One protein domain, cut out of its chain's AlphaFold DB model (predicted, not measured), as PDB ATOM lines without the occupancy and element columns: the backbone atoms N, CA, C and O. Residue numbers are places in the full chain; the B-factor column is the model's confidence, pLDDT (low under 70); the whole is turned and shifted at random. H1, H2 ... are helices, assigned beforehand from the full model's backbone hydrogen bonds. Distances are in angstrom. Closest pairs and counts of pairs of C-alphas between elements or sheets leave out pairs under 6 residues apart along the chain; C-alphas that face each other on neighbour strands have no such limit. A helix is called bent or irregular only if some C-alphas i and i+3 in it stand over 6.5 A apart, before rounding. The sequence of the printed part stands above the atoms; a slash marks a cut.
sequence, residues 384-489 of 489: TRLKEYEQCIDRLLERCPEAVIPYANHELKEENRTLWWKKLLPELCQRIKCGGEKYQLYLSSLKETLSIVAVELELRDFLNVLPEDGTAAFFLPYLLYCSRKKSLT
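This is residues 384 to 489 of the 489 residues of the protein "Hermansky-Pudlak syndrome 3 protein" of Camelus dromedarius (UniProt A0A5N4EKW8). Two helical hairpins, H1 with H2 and H3 with H4, pack together as an up-and-down bundle of four helices. A third helical hairpin, H5 with H6, packs through H6 on residues 450 to 455 of H4. The printed part has 106 residues with six named helices, H1 to H6 in chain order, and no named strand; its class is all helix. It is compact, with a radius of gyration of the C-alphas of 13.8 A and spans of 39 by 32 by 20 A.

Find C-alpha 389 at (216.253, 239.289, 122.119), where H1, residues 389 to 399, begins. Next come H2, residues 401 to 411, and H3, residues 419 to 434, 21.4 A long. H4, residues 439 to 456, runs 25.4 A. After H5, residues 459 to 465, H6, residues 472 to 485, runs 19.2 A to C-alpha 485 at (229.036, 234.193, 147.707). H6 is irregular, with C-alphas 474 and 477 7.3 A apart; H2 and H3 are only just so, at 6.9 A for 402 to 405 and 6.8 A for 422 to 425.

Start in the bundle, where each helix runs against the one before: H1 touches H2, closest at C-alphas 396 and 404, 5.6 A. H3 and H4 touch at a shallow tilt of 29 degrees, opposite ways, closest at C-alphas 432 and 439, 5.9 A. H4, the hub, also touches H6, closest at C-alphas 454 and 482, 5.0 A. H1 and H6 are apart. Every O i to N i+4 pair is within hydrogen-bond range in H1, H4 and H5, against 5 of 7 in H2, 9 of 12 in H3 and 8 of 10 in H6.

The farthest C-alphas, of Glu 437 and Thr 489, are 42.2 A apart. The printed part has no cut and no long link. Look for pLDDT under 70 at residues 469 to 472 and 486 to 489.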
ATOM      1  N   THR A 384     215.449 244.268 118.989       86.44
ATOM      2  CA  THR A 384     215.470 244.515 120.437       86.44
ATOM      3  C   THR A 384     214.225 245.280 120.879       86.44
ATOM      4  O   THR A 384     213.565 244.873 121.833       86.44
ATOM      5  N   ARG A 385     213.817 246.322 120.140       82.38
ATOM      6  CA  ARG A 385     212.558 247.042 120.413       82.38
ATOM      7  C   ARG A 385     211.308 246.180 120.213       82.38
ATOM      8  O   ARG A 385     210.323 246.387 120.917       82.38
ATOM      9  N   LEU A 386     211.355 245.199 119.308       84.62
ATOM     10  CA  LEU A 386     210.323 244.166 119.137       84.62
ATOM     11  C   LEU A 386     210.374 243.060 120.208       84.62
ATOM     12  O   LEU A 386     209.548 242.151 120.185       84.62
ATOM     13  N   LYS A 387     211.308 243.141 121.166       86.75
ATOM     14  CA  LYS A 387     211.567 242.130 122.204       86.75
ATOM     15  C   LYS A 387     212.046 240.777 121.656       86.75
ATOM     16  O   LYS A 387     211.968 239.764 122.348       86.75
ATOM     17  N   GLU A 388     212.611 240.744 120.451       89.62
ATOM     18  CA  GLU A 388     213.176 239.542 119.818       89.62
ATOM     19  C   GLU A 388     214.632 239.283 120.255       89.62
ATOM     20  O   GLU A 388     215.528 239.052 119.439       89.62
ATOM     21  N   TYR A 389     214.895 239.327 121.564       91.25
ATOM     22  CA  TYR A 389     216.253 239.289 122.119       91.25
ATOM     23  C   TYR A 389     217.053 238.041 121.721       91.25
ATOM     24  O   TYR A 389     218.257 238.139 121.489       91.25
ATOM     25  N   GLU A 390     216.406 236.876 121.617       92.25
ATOM     26  CA  GLU A 390     217.071 235.626 121.232       92.25
ATOM     27  C   GLU A 390     217.652 235.693 119.815       92.25
ATOM     28  O   GLU A 390     218.797 235.296 119.603       92.25
ATOM     29  N   GLN A 391     216.904 236.271 118.869       90.88
ATOM     30  CA  GLN A 391     217.361 236.440 117.489       90.88
ATOM     31  C   GLN A 391     218.510 237.455 117.410       90.88
ATOM     32  O   GLN A 391     219.450 237.263 116.636       90.88
ATOM     33  N   CYS A 392     218.475 238.511 118.233       91.44
ATOM     34  CA  CYS A 392     219.588 239.456 118.353       91.44
ATOM     35  C   CYS A 392     220.865 238.760 118.843       91.44
ATOM     36  O   CYS A 392     221.930 238.976 118.269       91.44
ATOM     37  N   ILE A 393     220.761 237.900 119.863       92.88
ATOM     38  CA  ILE A 393     221.898 237.130 120.391       92.88
ATOM     39  C   ILE A 393     222.487 236.226 119.302       92.88
ATOM     40  O   ILE A 393     223.698 236.252 119.086       92.88
ATOM     41  N   ASP A 394     221.648 235.481 118.578       92.50
ATOM     42  CA  ASP A 394     222.103 234.560 117.526       92.50
ATOM     43  C   ASP A 394     222.868 235.289 116.417       92.50
ATOM     44  O   ASP A 394     223.967 234.871 116.026       92.50
ATOM     45  N   ARG A 395     222.323 236.426 115.964       90.75
ATOM     46  CA  ARG A 395     222.919 237.272 114.920       90.75
ATOM     47  C   ARG A 395     224.217 237.931 115.368       90.75
ATOM     48  O   ARG A 395     225.192 237.927 114.614       90.75
ATOM     49  N   LEU A 396     224.258 238.466 116.590       92.38
ATOM     50  CA  LEU A 396     225.476 239.051 117.156       92.38
ATOM     51  C   LEU A 396     226.567 237.991 117.278       92.38
ATOM     52  O   LEU A 396     227.672 238.205 116.793       92.38
ATOM     53  N   LEU A 397     226.261 236.812 117.818       91.19
ATOM     54  CA  LEU A 397     227.242 235.733 117.907       91.19
ATOM     55  C   LEU A 397     227.748 235.297 116.527       91.19
ATOM     56  O   LEU A 397     228.923 234.975 116.383       91.19
ATOM     57  N   GLU A 398     226.891 235.254 115.503       89.69
ATOM     58  CA  GLU A 398     227.294 234.848 114.150       89.69
ATOM     59  C   GLU A 398     228.184 235.895 113.474       89.69
ATOM     60  O   GLU A 398     229.243 235.564 112.928       89.69
ATOM     61  N   ARG A 399     227.780 237.168 113.523       88.38
ATOM     62  CA  ARG A 399     228.371 238.229 112.701       88.38
ATOM     63  C   ARG A 399     229.339 239.127 113.466       88.38
ATOM     64  O   ARG A 399     230.406 239.413 112.930       88.38
ATOM     65  N   CYS A 400     229.041 239.487 114.713       88.69
ATOM     66  CA  CYS A 400     229.856 240.381 115.544       88.69
ATOM     67  C   CYS A 400     229.918 239.916 117.021       88.69
ATOM     68  O   CYS A 400     229.283 240.522 117.890       88.69
ATOM     69  N   PRO A 401     230.662 238.832 117.334       88.81
ATOM     70  CA  PRO A 401     230.658 238.243 118.674       88.81
ATOM     71  C   PRO A 401     231.153 239.204 119.759       88.81
ATOM     72  O   PRO A 401     230.699 239.131 120.892       88.81
ATOM     73  N   GLU A 402     232.046 240.129 119.411       89.06
ATOM     74  CA  GLU A 402     232.604 241.138 120.322       89.06
ATOM     75  C   GLU A 402     231.529 242.060 120.918       89.06
ATOM     76  O   GLU A 402     231.678 242.556 122.032       89.06
ATOM     77  N   ALA A 403     230.416 242.258 120.206       90.31
ATOM     78  CA  ALA A 403     229.323 243.118 120.642       90.31
ATOM     79  C   ALA A 403     228.278 242.393 121.512       90.31
ATOM     80  O   ALA A 403     227.437 243.061 122.115       90.31
ATOM     81  N   VAL A 404     228.319 241.055 121.620       93.62
ATOM     82  CA  VAL A 404     227.270 240.291 122.323       93.62
ATOM     83  C   VAL A 404     227.233 240.590 123.820       93.62
ATOM     84  O   VAL A 404     226.151 240.725 124.383       93.62
ATOM     85  N   ILE A 405     228.395 240.733 124.465       93.00
ATOM     86  CA  ILE A 405     228.473 240.991 125.905       93.00
ATOM     87  C   ILE A 405     228.082 242.435 126.243       93.00
ATOM     88  O   ILE A 405     227.226 242.606 127.113       93.00
ATOM     89  N   PRO A 406     228.592 243.477 125.551       91.06
ATOM     90  CA  PRO A 406     228.083 244.839 125.716       91.06
ATOM     91  C   PRO A 406     226.565 244.939 125.513       91.06
ATOM     92  O   PRO A 406     225.879 245.549 126.332       91.06
ATOM     93  N   TYR A 407     226.036 244.288 124.472       91.12
ATOM     94  CA  TYR A 407     224.599 244.221 124.208       91.12
ATOM     95  C   TYR A 407     223.839 243.552 125.359       91.12
ATOM     96  O   TYR A 407     222.885 244.120 125.887       91.12
ATOM     97  N   ALA A 408     224.285 242.371 125.792       91.31
ATOM     98  CA  ALA A 408     223.647 241.619 126.864       91.31
ATOM     99  C   ALA A 408     223.652 242.390 128.192       91.31
ATOM    100  O   ALA A 408     222.643 242.426 128.897       91.31
ATOM    101  N   ASN A 409     224.754 243.073 128.504       90.12
ATOM    102  CA  ASN A 409     224.871 243.921 129.687       90.12
ATOM    103  C   ASN A 409     223.918 245.116 129.657       90.12
ATOM    104  O   ASN A 409     223.490 245.564 130.720       90.12
ATOM    105  N   HIS A 410     223.601 245.652 128.477       89.06
ATOM    106  CA  HIS A 410     222.703 246.793 128.339       89.06
ATOM    107  C   HIS A 410     221.224 246.376 128.319       89.06
ATOM    108  O   HIS A 410     220.439 246.924 129.093       89.06
ATOM    109  N   GLU A 411     220.872 245.380 127.497       88.19
ATOM    110  CA  GLU A 411     219.487 245.029 127.145       88.19
ATOM    111  C   GLU A 411     218.898 243.870 127.967       88.19
ATOM    112  O   GLU A 411     217.696 243.843 128.237       88.19
ATOM    113  N   LEU A 412     219.711 242.905 128.416       88.62
ATOM    114  CA  LEU A 412     219.231 241.728 129.163       88.62
ATOM    115  C   LEU A 412     219.160 242.008 130.670       88.62
ATOM    116  O   LEU A 412     219.684 241.257 131.497       88.62
ATOM    117  N   LYS A 413     218.518 243.121 131.024       86.00
ATOM    118  CA  LYS A 413     218.256 243.525 132.409       86.00
ATOM    119  C   LYS A 413     216.850 243.110 132.841       86.00
ATOM    120  O   LYS A 413     216.031 242.681 132.034       86.00
ATOM    121  N   GLU A 414     216.610 243.220 134.148       85.31
ATOM    122  CA  GLU A 414     215.315 242.961 134.799       85.31
ATOM    123  C   GLU A 414     214.614 241.675 134.312       85.31
ATOM    124  O   GLU A 414     215.119 240.575 134.545       85.31
ATOM    125  N   GLU A 415     213.476 241.805 133.628       82.50
ATOM    126  CA  GLU A 415     212.634 240.701 133.149       82.50
ATOM    127  C   GLU A 415     213.355 239.776 132.150       82.50
ATOM    128  O   GLU A 415     213.069 238.580 132.078       82.50
ATOM    129  N   ASN A 416     214.351 240.299 131.428       86.75
ATOM    130  CA  ASN A 416     215.075 239.577 130.382       86.75
ATOM    131  C   ASN A 416     216.370 238.918 130.878       86.75
ATOM    132  O   ASN A 416     217.048 238.245 130.100       86.75
ATOM    133  N   ARG A 417     216.716 239.053 132.170       87.31
ATOM    134  CA  ARG A 417     217.962 238.495 132.739       87.31
ATOM    135  C   ARG A 417     218.111 237.000 132.494       87.31
ATOM    136  O   ARG A 417     219.217 236.516 132.287       87.31
ATOM    137  N   THR A 418     216.998 236.268 132.469       89.75
ATOM    138  CA  THR A 418     217.019 234.811 132.282       89.75
ATOM    139  C   THR A 418     217.654 234.362 130.965       89.75
ATOM    140  O   THR A 418     218.169 233.246 130.888       89.75
ATOM    141  N   LEU A 419     217.695 235.233 129.953       91.69
ATOM    142  CA  LEU A 419     218.313 234.953 128.658       91.69
ATOM    143  C   LEU A 419     219.837 234.776 128.741       91.69
ATOM    144  O   LEU A 419     220.397 234.075 127.897       91.69
ATOM    145  N   TRP A 420     220.494 235.300 129.783       91.50
ATOM    146  CA  TRP A 420     221.914 235.045 130.049       91.50
ATOM    147  C   TRP A 420     222.219 233.548 130.159       91.50
ATOM    148  O   TRP A 420     223.156 233.055 129.536       91.50
ATOM    149  N   TRP A 421     221.407 232.807 130.917       90.69
ATOM    150  CA  TRP A 421     221.628 231.381 131.174       90.69
ATOM    151  C   TRP A 421     220.716 230.449 130.373       90.69
ATOM    152  O   TRP A 421     221.061 229.285 130.200       90.69
ATOM    153  N   LYS A 422     219.582 230.932 129.852       90.69
ATOM    154  CA  LYS A 422     218.698 230.128 128.989       90.69
ATOM    155  C   LYS A 422     219.084 230.148 127.512       90.69
ATOM    156  O   LYS A 422     218.790 229.181 126.820       90.69
ATOM    157  N   LYS A 423     219.722 231.223 127.030       92.88
ATOM    158  CA  LYS A 423     220.056 231.398 125.607       92.88
ATOM    159  C   LYS A 423     221.548 231.623 125.379       92.88
ATOM    160  O   LYS A 423     222.179 230.816 124.706       92.88
ATOM    161  N   LEU A 424     222.129 232.672 125.966       92.38
ATOM    162  CA  LEU A 424     223.507 233.085 125.677       92.38
ATOM    163  C   LEU A 424     224.550 232.044 126.123       92.38
ATOM    164  O   LEU A 424     225.428 231.679 125.342       92.38
ATOM    165  N   LEU A 425     224.441 231.534 127.354       91.19
ATOM    166  CA  LEU A 425     225.360 230.525 127.890       91.19
ATOM    167  C   LEU A 425     225.340 229.204 127.086       91.19
ATOM    168  O   LEU A 425     226.421 228.764 126.682       91.19
ATOM    169  N   PRO A 426     224.178 228.570 126.807       90.88
ATOM    170  CA  PRO A 426     224.130 227.367 125.973       90.88
ATOM    171  C   PRO A 426     224.699 227.574 124.566       90.88
ATOM    172  O   PRO A 426     225.479 226.744 124.097       90.88
ATOM    173  N   GLU A 427     224.369 228.694 123.919       90.38
ATOM    174  CA  GLU A 427     224.796 229.004 122.549       90.38
ATOM    175  C   GLU A 427     226.322 229.199 122.459       90.38
ATOM    176  O   GLU A 427     226.982 228.649 121.573       90.38
ATOM    177  N   LEU A 428     226.923 229.907 123.424       90.69
ATOM    178  CA  LEU A 428     228.381 230.054 123.520       90.69
ATOM    179  C   LEU A 428     229.077 228.710 123.768       90.69
ATOM    180  O   LEU A 428     230.073 228.402 123.107       90.69
ATOM    181  N   CYS A 429     228.543 227.885 124.675       89.00
ATOM    182  CA  CYS A 429     229.055 226.536 124.925       89.00
ATOM    183  C   CYS A 429     229.014 225.673 123.654       89.00
ATOM    184  O   CYS A 429     229.985 224.979 123.350       89.00
ATOM    185  N   GLN A 430     227.922 225.731 122.888       88.50
ATOM    186  CA  GLN A 430     227.788 224.997 121.631       88.50
ATOM    187  C   GLN A 430     228.805 225.465 120.583       88.50
ATOM    188  O   GLN A 430     229.502 224.642 119.991       88.50
ATOM    189  N   ARG A 431     228.962 226.778 120.389       88.69
ATOM    190  CA  ARG A 431     229.896 227.330 119.393       88.69
ATOM    191  C   ARG A 431     231.360 227.057 119.729       88.69
ATOM    192  O   ARG A 431     232.153 226.797 118.828       88.69
ATOM    193  N   ILE A 432     231.718 227.039 121.012       87.88
ATOM    194  CA  ILE A 432     233.066 226.659 121.464       87.88
ATOM    195  C   ILE A 432     233.359 225.186 121.154       87.88
ATOM    196  O   ILE A 432     234.471 224.877 120.728       87.88
ATOM    197  N   LYS A 433     232.373 224.289 121.306       85.38
ATOM    198  CA  LYS A 433     232.522 222.864 120.951       85.38
ATOM    199  C   LYS A 433     232.739 222.653 119.458       85.38
ATOM    200  O   LYS A 433     233.546 221.810 119.081       85.38
ATOM    201  N   CYS A 434     232.032 223.408 118.620       82.38
ATOM    202  CA  CYS A 434     232.179 223.329 117.167       82.38
ATOM    203  C   CYS A 434     233.548 223.834 116.674       82.38
ATOM    204  O   CYS A 434     233.968 223.466 115.577       82.38
ATOM    205  N   GLY A 435     234.261 224.631 117.477       77.69
ATOM    206  CA  GLY A 435     235.555 225.199 117.108       77.69
ATOM    207  C   GLY A 435     235.455 226.254 115.996       77.69
ATOM    208  O   GLY A 435     234.376 226.746 115.672       77.69
ATOM    209  N   GLY A 436     236.601 226.631 115.423       84.00
ATOM    210  CA  GLY A 436     236.683 227.554 114.283       84.00
ATOM    211  C   GLY A 436     237.459 228.843 114.560       84.00
ATOM    212  O   GLY A 436     238.012 229.048 115.640       84.00
ATOM    213  N   GLU A 437     237.495 229.730 113.564       81.62
ATOM    214  CA  GLU A 437     238.331 230.944 113.564       81.62
ATOM    215  C   GLU A 437     237.988 231.920 114.702       81.62
ATOM    216  O   GLU A 437     238.865 232.589 115.242       81.62
ATOM    217  N   LYS A 438     236.719 231.954 115.132       85.69
ATOM    218  CA  LYS A 438     236.223 232.843 116.198       85.69
ATOM    219  C   LYS A 438     236.316 232.238 117.609       85.69
ATOM    220  O   LYS A 438     235.789 232.820 118.555       85.69
ATOM    221  N   TYR A 439     236.990 231.096 117.786       87.25
ATOM    222  CA  TYR A 439     237.049 230.369 119.065       87.25
ATOM    223  C   TYR A 439     237.478 231.245 120.254       87.25
ATOM    224  O   TYR A 439     236.846 231.206 121.306       87.25
ATOM    225  N   GLN A 440     238.516 232.073 120.091       89.06
ATOM    226  CA  GLN A 440     239.011 232.943 121.169       89.06
ATOM    227  C   GLN A 440     237.999 234.034 121.570       89.06
ATOM    228  O   GLN A 440     237.884 234.371 122.751       89.06
ATOM    229  N   LEU A 441     237.224 234.549 120.610       89.12
ATOM    230  CA  LEU A 441     236.164 235.533 120.860       89.12
ATOM    231  C   LEU A 441     234.984 234.902 121.611       89.12
ATOM    232  O   LEU A 441     234.469 235.475 122.570       89.12
ATOM    233  N   TYR A 442     234.591 233.682 121.238       90.94
ATOM    234  CA  TYR A 442     233.557 232.958 121.977       90.94
ATOM    235  C   TYR A 442     234.030 232.561 123.376       90.94
ATOM    236  O   TYR A 442     233.271 232.683 124.331       90.94
ATOM    237  N   LEU A 443     235.289 232.138 123.528       89.62
ATOM    238  CA  LEU A 443     235.852 231.764 124.825       89.62
ATOM    239  C   LEU A 443     235.920 232.953 125.790       89.62
ATOM    240  O   LEU A 443     235.607 232.796 126.968       89.62
ATOM    241  N   SER A 444     236.327 234.133 125.312       91.81
ATOM    242  CA  SER A 444     236.311 235.361 126.122       91.81
ATOM    243  C   SER A 444     234.885 235.742 126.524       91.81
ATOM    244  O   SER A 444     234.622 235.899 127.716       91.81
ATOM    245  N   SER A 445     233.950 235.742 125.571       92.00
ATOM    246  CA  SER A 445     232.525 235.996 125.831       92.00
ATOM    247  C   SER A 445     231.921 234.999 126.831       92.00
ATOM    248  O   SER A 445     231.152 235.386 127.713       92.00
ATOM    249  N   LEU A 446     232.293 233.712 126.760       91.56
ATOM    250  CA  LEU A 446     231.834 232.681 127.697       91.56
ATOM    251  C   LEU A 446     232.342 232.937 129.119       91.56
ATOM    252  O   LEU A 446     231.576 232.804 130.068       91.56
ATOM    253  N   LYS A 447     233.617 233.309 129.288       90.94
ATOM    254  CA  LYS A 447     234.177 233.623 130.614       90.94
ATOM    255  C   LYS A 447     233.448 234.796 131.271       90.94
ATOM    256  O   LYS A 447     233.155 234.753 132.465       90.94
ATOM    257  N   GLU A 448     233.123 235.821 130.492       91.25
ATOM    258  CA  GLU A 448     232.391 236.984 130.991       91.25
ATOM    259  C   GLU A 448     230.931 236.638 131.321       91.25
ATOM    260  O   GLU A 448     230.457 236.935 132.417       91.25
ATOM    261  N   THR A 449     230.267 235.869 130.451       91.12
ATOM    262  CA  THR A 449     228.929 235.302 130.701       91.12
ATOM    263  C   THR A 449     228.899 234.492 131.999       91.12
ATOM    264  O   THR A 449     228.032 234.705 132.842       91.12
ATOM    265  N   LEU A 450     229.872 233.601 132.215       90.69
ATOM    266  CA  LEU A 450     229.974 232.797 133.438       90.69
ATOM    267  C   LEU A 450     230.225 233.643 134.686       90.69
ATOM    268  O   LEU A 450     229.734 233.296 135.757       90.69
ATOM    269  N   SER A 451     230.956 234.751 134.556       90.06
ATOM    270  CA  SER A 451     231.176 235.688 135.662       90.06
ATOM    271  C   SER A 451     229.857 236.321 136.111       90.06
ATOM    272  O   SER A 451     229.587 236.384 137.307       90.06
ATOM    273  N   ILE A 452     229.002 236.709 135.162       88.12
ATOM    274  CA  ILE A 452     227.677 237.283 135.441       88.12
ATOM    275  C   ILE A 452     226.726 236.218 135.999       88.12
ATOM    276  O   ILE A 452     226.098 236.435 137.032       88.12
ATOM    277  N   VAL A 453     226.670 235.032 135.387       88.00
ATOM    278  CA  VAL A 453     225.823 233.918 135.852       88.00
ATOM    279  C   VAL A 453     226.196 233.486 137.275       88.00
ATOM    280  O   VAL A 453     225.308 233.255 138.092       88.00
ATOM    281  N   ALA A 454     227.491 233.431 137.605       88.25
ATOM    282  CA  ALA A 454     227.962 233.077 138.945       88.25
ATOM    283  C   ALA A 454     227.590 234.118 140.015       88.25
ATOM    284  O   ALA A 454     227.455 233.767 141.190       88.25
ATOM    285  N   VAL A 455     227.444 235.388 139.616       88.19
ATOM    286  CA  VAL A 455     226.966 236.469 140.484       88.19
ATOM    287  C   VAL A 455     225.446 236.431 140.618       88.19
ATOM    288  O   VAL A 455     224.952 236.618 141.722       88.19
ATOM    289  N   GLU A 456     224.692 236.191 139.550       85.38
ATOM    290  CA  GLU A 456     223.230 236.342 139.564       85.38
ATOM    291  C   GLU A 456     222.482 235.095 140.066       85.38
ATOM    292  O   GLU A 456     221.478 235.235 140.764       85.38
ATOM    293  N   LEU A 457     222.957 233.880 139.764       87.12
ATOM    294  CA  LEU A 457     222.275 232.636 140.141       87.12
ATOM    295  C   LEU A 457     222.701 232.102 141.513       87.12
ATOM    296  O   LEU A 457     223.828 232.293 141.972       87.12
ATOM    297  N   GLU A 458     221.801 231.352 142.154       86.56
ATOM    298  CA  GLU A 458     222.182 230.471 143.254       86.56
ATOM    299  C   GLU A 458     222.925 229.237 142.737       86.56
ATOM    300  O   GLU A 458     222.665 228.752 141.639       86.56
ATOM    301  N   LEU A 459     223.799 228.660 143.569       85.94
ATOM    302  CA  LEU A 459     224.616 227.501 143.195       85.94
ATOM    303  C   LEU A 459     223.796 226.341 142.607       85.94
ATOM    304  O   LEU A 459     224.235 225.708 141.651       85.94
ATOM    305  N   ARG A 460     222.609 226.063 143.162       86.12
ATOM    306  CA  ARG A 460     221.738 224.987 142.668       86.12
ATOM    307  C   ARG A 460     221.240 225.275 141.253       86.12
ATOM    308  O   ARG A 460     221.275 224.385 140.412       86.12
ATOM    309  N   ASP A 461     220.813 226.504 140.996       87.38
ATOM    310  CA  ASP A 461     220.306 226.914 139.689       87.38
ATOM    311  C   ASP A 461     221.434 227.035 138.670       87.38
ATOM    312  O   ASP A 461     221.255 226.668 137.513       87.38
ATOM    313  N   PHE A 462     222.624 227.454 139.108       87.88
ATOM    314  CA  PHE A 462     223.807 227.468 138.262       87.88
ATOM    315  C   PHE A 462     224.186 226.047 137.812       87.88
ATOM    316  O   PHE A 462     224.420 225.817 136.630       87.88
ATOM    317  N   LEU A 463     224.167 225.060 138.713       85.94
ATOM    318  CA  LEU A 463     224.421 223.663 138.338       85.94
ATOM    319  C   LEU A 463     223.412 223.135 137.306       85.94
ATOM    320  O   LEU A 463     223.801 222.366 136.435       85.94
ATOM    321  N   ASN A 464     222.153 223.583 137.363       86.62
ATOM    322  CA  ASN A 464     221.106 223.159 136.429       86.62
ATOM    323  C   ASN A 464     221.266 223.732 135.009       86.62
ATOM    324  O   ASN A 464     220.665 223.201 134.080       86.62
ATOM    325  N   VAL A 465     222.020 224.824 134.830       86.69
ATOM    326  CA  VAL A 465     222.214 225.472 133.514       86.69
ATOM    327  C   VAL A 465     223.549 225.113 132.857       86.69
ATOM    328  O   VAL A 465     223.818 225.542 131.734       86.69
ATOM    329  N   LEU A 466     224.405 224.346 133.541       84.31
ATOM    330  CA  LEU A 466     225.671 223.881 132.981       84.31
ATOM    331  C   LEU A 466     225.455 222.731 131.984       84.31
ATOM    332  O   LEU A 466     224.557 221.911 132.167       84.31
ATOM    333  N   PRO A 467     226.294 222.627 130.940       80.88
ATOM    334  CA  PRO A 467     226.212 221.518 130.001       80.88
ATOM    335  C   PRO A 467     226.612 220.190 130.667       80.88
ATOM    336  O   PRO A 467     227.617 220.110 131.373       80.88
ATOM    337  N   GLU A 468     225.873 219.118 130.379       74.75
ATOM    338  CA  GLU A 468     226.108 217.762 130.918       74.75
ATOM    339  C   GLU A 468     227.278 217.015 130.239       74.75
ATOM    340  O   GLU A 468     227.370 215.791 130.264       74.75
ATOM    341  N   ASP A 469     228.202 217.737 129.609       69.00
ATOM    342  CA  ASP A 469     229.244 217.173 128.742       69.00
ATOM    343  C   ASP A 469     230.508 216.693 129.476       69.00
ATOM    344  O   ASP A 469     231.488 216.304 128.843       69.00
ATOM    345  N   GLY A 470     230.504 216.720 130.812       62.34
ATOM    346  CA  GLY A 470     231.627 216.271 131.635       62.34
ATOM    347  C   GLY A 470     232.791 217.267 131.742       62.34
ATOM    348  O   GLY A 470     233.779 216.966 132.413       62.34
ATOM    349  N   THR A 471     232.687 218.478 131.182       69.88
ATOM    350  CA  THR A 471     233.756 219.502 131.208       69.88
ATOM    351  C   THR A 471     233.748 220.347 132.494       69.88
ATOM    352  O   THR A 471     234.052 221.542 132.488       69.88
ATOM    353  N   ALA A 472     233.411 219.743 133.637       69.12
ATOM    354  CA  ALA A 472     233.201 220.446 134.909       69.12
ATOM    355  C   ALA A 472     234.432 221.242 135.388       69.12
ATOM    356  O   ALA A 472     234.294 222.268 136.056       69.12
ATOM    357  N   ALA A 473     235.641 220.809 135.010       79.38
ATOM    358  CA  ALA A 473     236.892 221.468 135.384       79.38
ATOM    359  C   ALA A 473     236.977 222.926 134.894       79.38
ATOM    360  O   ALA A 473     237.517 223.773 135.604       79.38
ATOM    361  N   PHE A 474     236.415 223.237 133.720       84.69
ATOM    362  CA  PHE A 474     236.416 224.600 133.177       84.69
ATOM    363  C   PHE A 474     235.515 225.548 133.986       84.69
ATOM    364  O   PHE A 474     235.857 226.710 134.199       84.69
ATOM    365  N   PHE A 475     234.383 225.042 134.474       87.06
ATOM    366  CA  PHE A 475     233.387 225.821 135.213       87.06
ATOM    367  C   PHE A 475     233.704 225.946 136.711       87.06
ATOM    368  O   PHE A 475     233.151 226.812 137.392       87.06
ATOM    369  N   LEU A 476     234.618 225.117 137.231       86.38
ATOM    370  CA  LEU A 476     234.947 225.029 138.655       86.38
ATOM    371  C   LEU A 476     235.307 226.378 139.312       86.38
ATOM    372  O   LEU A 476     234.795 226.632 140.403       86.38
ATOM    373  N   PRO A 477     236.110 227.278 138.701       89.06
ATOM    374  CA  PRO A 477     236.413 228.576 139.310       89.06
ATOM    375  C   PRO A 477     235.159 229.427 139.564       89.06
ATOM    376  O   PRO A 477     235.039 230.056 140.615       89.06
ATOM    377  N   TYR A 478     234.197 229.395 138.639       88.88
ATOM    378  CA  TYR A 478     232.943 230.148 138.727       88.88
ATOM    379  C   TYR A 478     231.969 229.519 139.729       88.88
ATOM    380  O   TYR A 478     231.327 230.231 140.498       88.88
ATOM    381  N   LEU A 479     231.908 228.184 139.788       86.62
ATOM    382  CA  LEU A 479     231.126 227.455 140.793       86.62
ATOM    383  C   LEU A 479     231.653 227.689 142.215       86.62
ATOM    384  O   LEU A 479     230.869 227.874 143.146       86.62
ATOM    385  N   LEU A 480     232.977 227.716 142.392       86.25
ATOM    386  CA  LEU A 480     233.613 228.046 143.670       86.25
ATOM    387  C   LEU A 480     233.352 229.497 144.078       86.25
ATOM    388  O   LEU A 480     233.144 229.771 145.257       86.25
ATOM    389  N   TYR A 481     233.351 230.426 143.123       87.62
ATOM    390  CA  TYR A 481     232.973 231.810 143.386       87.62
ATOM    391  C   TYR A 481     231.502 231.914 143.829       87.62
ATOM    392  O   TYR A 481     231.215 232.478 144.885       87.62
ATOM    393  N   CYS A 482     230.586 231.286 143.086       87.19
ATOM    394  CA  CYS A 482     229.155 231.257 143.397       87.19
ATOM    395  C   CYS A 482     228.862 230.612 144.769       87.19
ATOM    396  O   CYS A 482     228.047 231.122 145.534       87.19
ATOM    397  N   SER A 483     229.562 229.531 145.139       85.25
ATOM    398  CA  SER A 483     229.383 228.886 146.451       85.25
ATOM    399  C   SER A 483     229.883 229.752 147.610       85.25
ATOM    400  O   SER A 483     229.228 229.832 148.649       85.25
ATOM    401  N   ARG A 484     231.005 230.460 147.418       82.94
ATOM    402  CA  ARG A 484     231.582 231.374 148.416       82.94
ATOM    403  C   ARG A 484     230.784 232.663 148.588       82.94
ATOM    404  O   ARG A 484     230.867 233.259 149.659       82.94
ATOM    405  N   LYS A 485     229.975 233.061 147.597       71.00
ATOM    406  CA  LYS A 485     229.036 234.193 147.707       71.00
ATOM    407  C   LYS A 485     228.137 234.065 148.945       71.00
ATOM    408  O   LYS A 485     227.905 235.058 149.621       71.00
ATOM    409  N   LYS A 486     227.702 232.843 149.289       56.03
ATOM    410  CA  LYS A 486     226.878 232.561 150.481       56.03
ATOM    411  C   LYS A 486     227.641 232.596 151.815       56.03
ATOM    412  O   LYS A 486     226.995 232.594 152.851       56.03
ATOM    413  N   SER A 487     228.976 232.603 151.825       50.66
ATOM    414  CA  SER A 487     229.763 232.669 153.073       50.66
ATOM    415  C   SER A 487     230.117 234.097 153.510       50.66
ATOM    416  O   SER A 487     230.727 234.258 154.563       50.66
ATOM    417  N   LEU A 488     229.783 235.115 152.709       46.62
ATOM    418  CA  LEU A 488     230.137 236.529 152.929       46.62
ATOM    419  C   LEU A 488     228.920 237.453 153.139       46.62
ATOM    420  O   LEU A 488     229.097 238.655 153.323       46.62
ATOM    421  N   THR A 489     227.712 236.894 153.121       38.00
ATOM    422  CA  THR A 489     226.450 237.510 153.565       38.00
ATOM    423  C   THR A 489     225.970 236.775 154.797       38.00
ATOM    424  O   THR A 489     225.560 237.448 155.764       38.00
TER     425      THR A 489